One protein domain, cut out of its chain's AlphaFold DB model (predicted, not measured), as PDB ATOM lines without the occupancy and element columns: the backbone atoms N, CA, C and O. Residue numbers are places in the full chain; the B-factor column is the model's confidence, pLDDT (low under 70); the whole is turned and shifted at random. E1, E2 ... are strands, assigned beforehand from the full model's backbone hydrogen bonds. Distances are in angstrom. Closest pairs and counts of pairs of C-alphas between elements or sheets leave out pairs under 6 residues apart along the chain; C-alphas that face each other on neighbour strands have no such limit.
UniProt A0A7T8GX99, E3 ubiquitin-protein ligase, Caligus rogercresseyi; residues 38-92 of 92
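AT A GLANCE: This is residues 38 to 92 of the 92 residues of the protein "E3 ubiquitin-protein ligase" of Caligus rogercresseyi (UniProt A0A7T8GX99). With little regular structure, this is a two-stranded hairpin ribbon, E1 beside E2, whose strands are joined by one wide loop, residues 44 to 75. A short pairing ties residues 49 to 50 to E1, and another ties residues 90 to 91, in the tail that folds back, to E2. The printed part has 55 residues and no named helix; E1 then E2 make an antiparallel sheet, class all strand, with 13 residues in named elements. It is only just loose, close to compact, with a radius of gyration of the C-alphas of 12.5 A and spans of 36 by 24 by 14 A.

IN THESE COORDINATES: Find C-alpha 38 at (-5.265, -33.159, 25.771); from there E1, residues 38 to 43, runs 16.9 A. E2, residues 76 to 82, runs 20.1 A to C-alpha 82 at (-2.649, -39.222, 25.186).

HOW THE PARTS SIT: E1 and E2 form a hairpin, antiparallel at 158 degrees between directions. Look at C-alphas 39 and 80, which face each other at 4.6 A; N 40 and O 79, 2.8 A apart, are within hydrogen-bond range.

THE WHOLE: The two farthest C-alphas, of Pro 72 and Phe 86, are 39.4 A apart. The E1 to E2 link is long, 32 residues. The printed part has no cut, and no printed residue is under 70 in pLDDT.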
ATOM      1  N   TYR A  38      -4.610 -34.330  26.358       98.62
ATOM      2  CA  TYR A  38      -5.265 -33.159  25.771       98.62
ATOM      3  C   TYR A  38      -6.666 -33.519  25.276       98.62
ATOM      4  O   TYR A  38      -6.948 -34.679  24.965       98.62
ATOM      5  N   VAL A  39      -7.549 -32.528  25.191       98.25
ATOM      6  CA  VAL A  39      -8.902 -32.698  24.659       98.25
ATOM      7  C   VAL A  39      -8.971 -32.135  23.249       98.25
ATOM      8  O   VAL A  39      -8.556 -31.011  22.977       98.25
ATOM      9  N   GLU A  40      -9.527 -32.924  22.342       98.06
ATOM     10  CA  GLU A  40      -9.937 -32.497  21.018       98.06
ATOM     11  C   GLU A  40     -11.447 -32.233  21.019       98.06
ATOM     12  O   GLU A  40     -12.230 -33.100  21.417       98.06
ATOM     13  N   MET A  41     -11.869 -31.056  20.553       97.81
ATOM     14  CA  MET A  41     -13.278 -30.713  20.379       97.81
ATOM     15  C   MET A  41     -13.616 -30.410  18.930       97.81
ATOM     16  O   MET A  41     -12.987 -29.556  18.306       97.81
ATOM     17  N   SER A  42     -14.672 -31.027  18.412       97.19
ATOM     18  CA  SER A  42     -15.215 -30.723  17.088       97.19
ATOM     19  C   SER A  42     -16.690 -30.351  17.157       97.19
ATOM     20  O   SER A  42     -17.431 -30.813  18.025       97.19
ATOM     21  N   VAL A  43     -17.112 -29.503  16.221       98.25
ATOM     22  CA  VAL A  43     -18.505 -29.081  16.045       98.25
ATOM     23  C   VAL A  43     -18.945 -29.509  14.654       98.25
ATOM     24  O   VAL A  43     -18.321 -29.116  13.670       98.25
ATOM     25  N   ASP A  44     -19.997 -30.318  14.561       96.88
ATOM     26  CA  ASP A  44     -20.595 -30.757  13.291       96.88
ATOM     27  C   ASP A  44     -19.590 -31.432  12.332       96.88
ATOM     28  O   ASP A  44     -19.650 -31.261  11.117       96.88
ATOM     29  N   GLY A  45     -18.616 -32.168  12.881       92.81
ATOM     30  CA  GLY A  45     -17.573 -32.849  12.099       92.81
ATOM     31  C   GLY A  45     -16.541 -31.917  11.450       92.81
ATOM     32  O   GLY A  45     -15.703 -32.380  10.678       92.81
ATOM     33  N   LYS A  46     -16.576 -30.615  11.759       95.25
ATOM     34  CA  LYS A  46     -15.563 -29.648  11.319       95.25
ATOM     35  C   LYS A  46     -14.200 -29.955  11.949       95.25
ATOM     36  O   LYS A  46     -14.148 -30.620  12.991       95.25
ATOM     37  N   PRO A  47     -13.104 -29.434  11.361       96.38
ATOM     38  CA  PRO A  47     -11.775 -29.568  11.931       96.38
ATOM     39  C   PRO A  47     -11.758 -29.185  13.415       96.38
ATOM     40  O   PRO A  47     -12.309 -28.141  13.786       96.38
ATOM     41  N   PRO A  48     -11.169 -30.031  14.266       96.12
ATOM     42  CA  PRO A  48     -11.261 -29.852  15.697       96.12
ATOM     43  C   PRO A  48     -10.340 -28.747  16.222       96.12
ATOM     44  O   PRO A  48      -9.285 -28.455  15.660       96.12
ATOM     45  N   ARG A  49     -10.730 -28.178  17.361       97.12
ATOM     46  CA  ARG A  49      -9.874 -27.384  18.247       97.12
ATOM     47  C   ARG A  49      -9.261 -28.313  19.295       97.12
ATOM     48  O   ARG A  49      -9.883 -29.306  19.661       97.12
ATOM     49  N   ARG A  50      -8.058 -28.004  19.771       97.69
ATOM     50  CA  ARG A  50      -7.359 -28.792  20.794       97.69
ATOM     51  C   ARG A  50      -7.001 -27.908  21.971       97.69
ATOM     52  O   ARG A  50      -6.669 -26.747  21.747       97.69
ATOM     53  N   SER A  51      -7.064 -28.478  23.167       98.38
ATOM     54  CA  SER A  51      -6.498 -27.871  24.365       98.38
ATOM     55  C   SER A  51      -4.975 -27.957  24.371       98.38
ATOM     56  O   SER A  51      -4.363 -28.657  23.554       98.38
ATOM     57  N   GLU A  52      -4.369 -27.336  25.375       98.00
ATOM     58  CA  GLU A  52      -2.987 -27.611  25.744       98.00
ATOM     59  C   GLU A  52      -2.764 -29.105  26.045       98.00
ATOM     60  O   GLU A  52      -3.652 -29.823  26.523       98.00
ATOM     61  N   ILE A  53      -1.547 -29.576  25.765       98.25
ATOM     62  CA  ILE A  53      -1.088 -30.912  26.146       98.25
ATOM     63  C   ILE A  53      -0.431 -30.801  27.515       98.25
ATOM     64  O   ILE A  53       0.646 -30.215  27.654       98.25
ATOM     65  N   LEU A  54      -1.049 -31.406  28.526       98.00
ATOM     66  CA  LEU A  54      -0.469 -31.475  29.863       98.00
ATOM     67  C   LEU A  54       0.461 -32.676  29.944       98.00
ATOM     68  O   LEU A  54       0.146 -33.742  29.432       98.00
ATOM     69  N   LYS A  55       1.619 -32.524  30.584       96.38
ATOM     70  CA  LYS A  55       2.636 -33.582  30.625       96.38
ATOM     71  C   LYS A  55       2.413 -34.531  31.798       96.38
ATOM     72  O   LYS A  55       2.246 -34.079  32.928       96.38
ATOM     73  N   ALA A  56       2.508 -35.833  31.535       95.38
ATOM     74  CA  ALA A  56       2.637 -36.893  32.533       95.38
ATOM     75  C   ALA A  56       1.662 -36.787  33.732       95.38
ATOM     76  O   ALA A  56       2.088 -36.797  34.892       95.38
ATOM     77  N   THR A  57       0.350 -36.715  33.485       95.81
ATOM     78  CA  THR A  57      -0.670 -36.583  34.545       95.81
ATOM     79  C   THR A  57      -1.940 -37.390  34.269       95.81
ATOM     80  O   THR A  57      -2.420 -37.435  33.144       95.81
ATOM     81  N   TYR A  58      -2.518 -37.985  35.319       95.19
ATOM     82  CA  TYR A  58      -3.859 -38.598  35.292       95.19
ATOM     83  C   TYR A  58      -4.962 -37.645  35.768       95.19
ATOM     84  O   TYR A  58      -6.140 -37.951  35.628       95.19
ATOM     85  N   ASN A  59      -4.585 -36.497  36.337       96.06
ATOM     86  CA  ASN A  59      -5.510 -35.502  36.875       96.06
ATOM     87  C   ASN A  59      -5.285 -34.169  36.152       96.06
ATOM     88  O   ASN A  59      -4.706 -33.246  36.735       96.06
ATOM     89  N   PRO A  60      -5.630 -34.087  34.857       96.75
ATOM     90  CA  PRO A  60      -5.383 -32.894  34.068       96.75
ATOM     91  C   PRO A  60      -6.201 -31.694  34.563       96.75
ATOM     92  O   PRO A  60      -7.371 -31.820  34.920       96.75
ATOM     93  N   LYS A  61      -5.565 -30.519  34.556       97.06
ATOM     94  CA  LYS A  61      -6.169 -29.213  34.836       97.06
ATOM     95  C   LYS A  61      -5.683 -28.240  33.770       97.06
ATOM     96  O   LYS A  61      -4.562 -27.760  33.858       97.06
ATOM     97  N   TRP A  62      -6.492 -28.031  32.738       96.50
ATOM     98  CA  TRP A  62      -6.087 -27.207  31.597       96.50
ATOM     99  C   TRP A  62      -6.153 -25.709  31.881       96.50
ATOM    100  O   TRP A  62      -5.410 -24.968  31.264       96.50
ATOM    101  N   GLU A  63      -7.023 -25.266  32.797       95.88
ATOM    102  CA  GLU A  63      -7.206 -23.835  33.121       95.88
ATOM    103  C   GLU A  63      -7.349 -22.947  31.861       95.88
ATOM    104  O   GLU A  63      -6.993 -21.772  31.848       95.88
ATOM    105  N   GLU A  64      -7.910 -23.526  30.795       95.94
ATOM    106  CA  GLU A  64      -7.977 -22.958  29.452       95.94
ATOM    107  C   GLU A  64      -9.436 -22.691  29.064       95.94
ATOM    108  O   GLU A  64     -10.333 -23.493  29.341       95.94
ATOM    109  N   VAL A  65      -9.677 -21.571  28.377       96.50
ATOM    110  CA  VAL A  65     -10.980 -21.244  27.788       96.50
ATOM    111  C   VAL A  65     -10.900 -21.392  26.277       96.50
ATOM    112  O   VAL A  65     -10.177 -20.653  25.610       96.50
ATOM    113  N   ILE A  66     -11.705 -22.297  25.723       95.12
ATOM    114  CA  ILE A  66     -11.788 -22.509  24.278       95.12
ATOM    115  C   ILE A  66     -13.191 -22.165  23.787       95.12
ATOM    116  O   ILE A  66     -14.182 -22.786  24.173       95.12
ATOM    117  N   THR A  67     -13.272 -21.189  22.886       95.56
ATOM    118  CA  THR A  67     -14.539 -20.728  22.312       95.56
ATOM    119  C   THR A  67     -14.907 -21.544  21.076       95.56
ATOM    120  O   THR A  67     -14.176 -21.557  20.082       95.56
ATOM    121  N   LEU A  68     -16.076 -22.189  21.110       95.06
ATOM    122  CA  LEU A  68     -16.650 -22.911  19.977       95.06
ATOM    123  C   LEU A  68     -17.847 -22.145  19.412       95.06
ATOM    124  O   LEU A  68     -18.760 -21.772  20.144       95.06
ATOM    125  N   LEU A  69     -17.858 -21.942  18.095       95.94
ATOM    126  CA  LEU A  69     -19.015 -21.382  17.403       95.94
ATOM    127  C   LEU A  69     -20.018 -22.498  17.108       95.94
ATOM    128  O   LEU A  69     -19.689 -23.452  16.400       95.94
ATOM    129  N   VAL A  70     -21.234 -22.355  17.628       97.31
ATOM    130  CA  VAL A  70     -22.287 -23.373  17.550       97.31
ATOM    131  C   VAL A  70     -23.622 -22.772  17.124       97.31
ATOM    132  O   VAL A  70     -23.850 -21.567  17.231       97.31
ATOM    133  N   THR A  71     -24.512 -23.637  16.655       97.69
ATOM    134  CA  THR A  71     -25.942 -23.357  16.490       97.69
ATOM    135  C   THR A  71     -26.738 -24.116  17.558       97.69
ATOM    136  O   THR A  71     -26.191 -25.040  18.164       97.69
ATOM    137  N   PRO A  72     -28.036 -23.819  17.763       97.75
ATOM    138  CA  PRO A  72     -28.881 -24.587  18.684       97.75
ATOM    139  C   PRO A  72     -28.977 -26.092  18.376       97.75
ATOM    140  O   PRO A  72     -29.386 -26.864  19.237       97.75
ATOM    141  N   PHE A  73     -28.603 -26.515  17.163       97.62
ATOM    142  CA  PHE A  73     -28.664 -27.910  16.713       97.62
ATOM    143  C   PHE A  73     -27.285 -28.550  16.526       97.62
ATOM    144  O   PHE A  73     -27.192 -29.683  16.050       97.62
ATOM    145  N   SER A  74     -26.213 -27.828  16.854       98.12
ATOM    146  CA  SER A  74     -24.859 -28.313  16.625       98.12
ATOM    147  C   SER A  74     -24.533 -29.514  17.509       98.12
ATOM    148  O   SER A  74     -24.832 -29.540  18.704       98.12
ATOM    149  N   LYS A  75     -23.852 -30.497  16.922       98.06
ATOM    150  CA  LYS A  75     -23.307 -31.650  17.639       98.06
ATOM    151  C   LYS A  75     -21.862 -31.368  18.007       98.06
ATOM    152  O   LYS A  75     -21.008 -31.240  17.129       98.06
ATOM    153  N   ILE A  76     -21.594 -31.301  19.306       97.56
ATOM    154  CA  ILE A  76     -20.250 -31.090  19.842       97.56
ATOM    155  C   ILE A  76     -19.698 -32.439  20.299       97.56
ATOM    156  O   ILE A  76     -20.359 -33.159  21.045       97.56
ATOM    157  N   SER A  77     -18.502 -32.793  19.839       97.38
ATOM    158  CA  SER A  77     -17.790 -33.999  20.267       97.38
ATOM    159  C   SER A  77     -16.530 -33.610  21.019       97.38
ATOM    160  O   SER A  77     -15.766 -32.791  20.522       97.38
ATOM    161  N   PHE A  78     -16.300 -34.238  22.169       97.12
ATOM    162  CA  PHE A  78     -15.078 -34.110  22.958       97.12
ATOM    163  C   PHE A  78     -14.370 -35.462  22.974       97.12
ATOM    164  O   PHE A  78     -15.019 -36.495  23.148       97.12
ATOM    165  N   ARG A  79     -13.055 -35.470  22.766       97.75
ATOM    166  CA  ARG A  79     -12.231 -36.683  22.789       97.75
ATOM    167  C   ARG A  79     -10.962 -36.420  23.575       97.75
ATOM    168  O   ARG A  79     -10.253 -35.467  23.272       97.75
ATOM    169  N   LEU A  80     -10.691 -37.257  24.565       98.06
ATOM    170  CA  LEU A  80      -9.475 -37.184  25.359       98.06
ATOM    171  C   LEU A  80      -8.401 -38.058  24.710       98.06
ATOM    172  O   LEU A  80      -8.652 -39.220  24.400       98.06
ATOM    173  N   TYR A  81      -7.214 -37.503  24.506       98.38
ATOM    174  CA  TYR A  81      -6.095 -38.207  23.894       98.38
ATOM    175  C   TYR A  81      -4.849 -38.139  24.772       98.38
ATOM    176  O   TYR A  81      -4.614 -37.138  25.440       98.38
ATOM    177  N   ASP A  82      -4.029 -39.185  24.709       97.69
ATOM    178  CA  ASP A  82      -2.649 -39.222  25.186       97.69
ATOM    179  C   ASP A  82      -1.701 -38.877  24.032       97.69
ATOM    180  O   ASP A  82      -1.575 -39.642  23.065       97.69
ATOM    181  N   HIS A  83      -1.053 -37.713  24.120       97.75
ATOM    182  CA  HIS A  83      -0.122 -37.261  23.097       97.75
ATOM    183  C   HIS A  83       1.199 -38.036  23.119       97.75
ATOM    184  O   HIS A  83       1.834 -38.214  24.164       97.75
ATOM    185  N   SER A  84       1.678 -38.393  21.926       95.12
ATOM    186  CA  SER A  84       3.000 -38.976  21.732       95.12
ATOM    187  C   SER A  84       3.749 -38.335  20.566       95.12
ATOM    188  O   SER A  84       3.233 -38.201  19.463       95.12
ATOM    189  N   SER A  85       5.030 -38.026  20.772       93.88
ATOM    190  CA  SER A  85       5.897 -37.487  19.713       93.88
ATOM    191  C   SER A  85       6.392 -38.547  18.720       93.88
ATOM    192  O   SER A  85       6.851 -38.204  17.637       93.88
ATOM    193  N   PHE A  86       6.318 -39.835  19.079       92.12
ATOM    194  CA  PHE A  86       6.910 -40.937  18.301       92.12
ATOM    195  C   PHE A  86       5.885 -41.860  17.635       92.12
ATOM    196  O   PHE A  86       6.240 -42.715  16.829       92.12
ATOM    197  N   LYS A  87       4.610 -41.731  17.999       93.00
ATOM    198  CA  LYS A  87       3.511 -42.561  17.491       93.00
ATOM    199  C   LYS A  87       2.244 -41.724  17.445       93.00
ATOM    200  O   LYS A  87       2.190 -40.669  18.063       93.00
ATOM    201  N   LYS A  88       1.224 -42.228  16.754       95.50
ATOM    202  CA  LYS A  88      -0.105 -41.620  16.781       95.50
ATOM    203  C   LYS A  88      -0.623 -41.542  18.221       95.50
ATOM    204  O   LYS A  88      -0.460 -42.497  18.984       95.50
ATOM    205  N   ASP A  89      -1.262 -40.423  18.535       96.88
ATOM    206  CA  ASP A  89      -1.925 -40.202  19.816       96.88
ATOM    207  C   ASP A  89      -2.971 -41.294  20.082       96.88
ATOM    208  O   ASP A  89      -3.697 -41.723  19.173       96.88
ATOM    209  N   ALA A  90      -3.028 -41.759  21.328       96.06
ATOM    210  CA  ALA A  90      -3.963 -42.793  21.758       96.06
ATOM    211  C   ALA A  90      -5.222 -42.150  22.344       96.06
ATOM    212  O   ALA A  90      -5.123 -41.163  23.062       96.06
ATOM    213  N   LEU A  91      -6.401 -42.693  22.040       96.50
ATOM    214  CA  LEU A  91      -7.643 -42.272  22.693       96.50
ATOM    215  C   LEU A  91      -7.669 -42.843  24.119       96.50
ATOM    216  O   LEU A  91      -7.391 -44.034  24.285       96.50
ATOM    217  N   LEU A  92      -7.975 -41.995  25.101       92.56
ATOM    218  CA  LEU A  92      -8.119 -42.358  26.514       92.56
ATOM    219  C   LEU A  92      -9.582 -42.619  26.888       92.56
ATOM    220  O   LEU A  92     -10.471 -41.956  26.305       92.56
TER     221      LEU A  92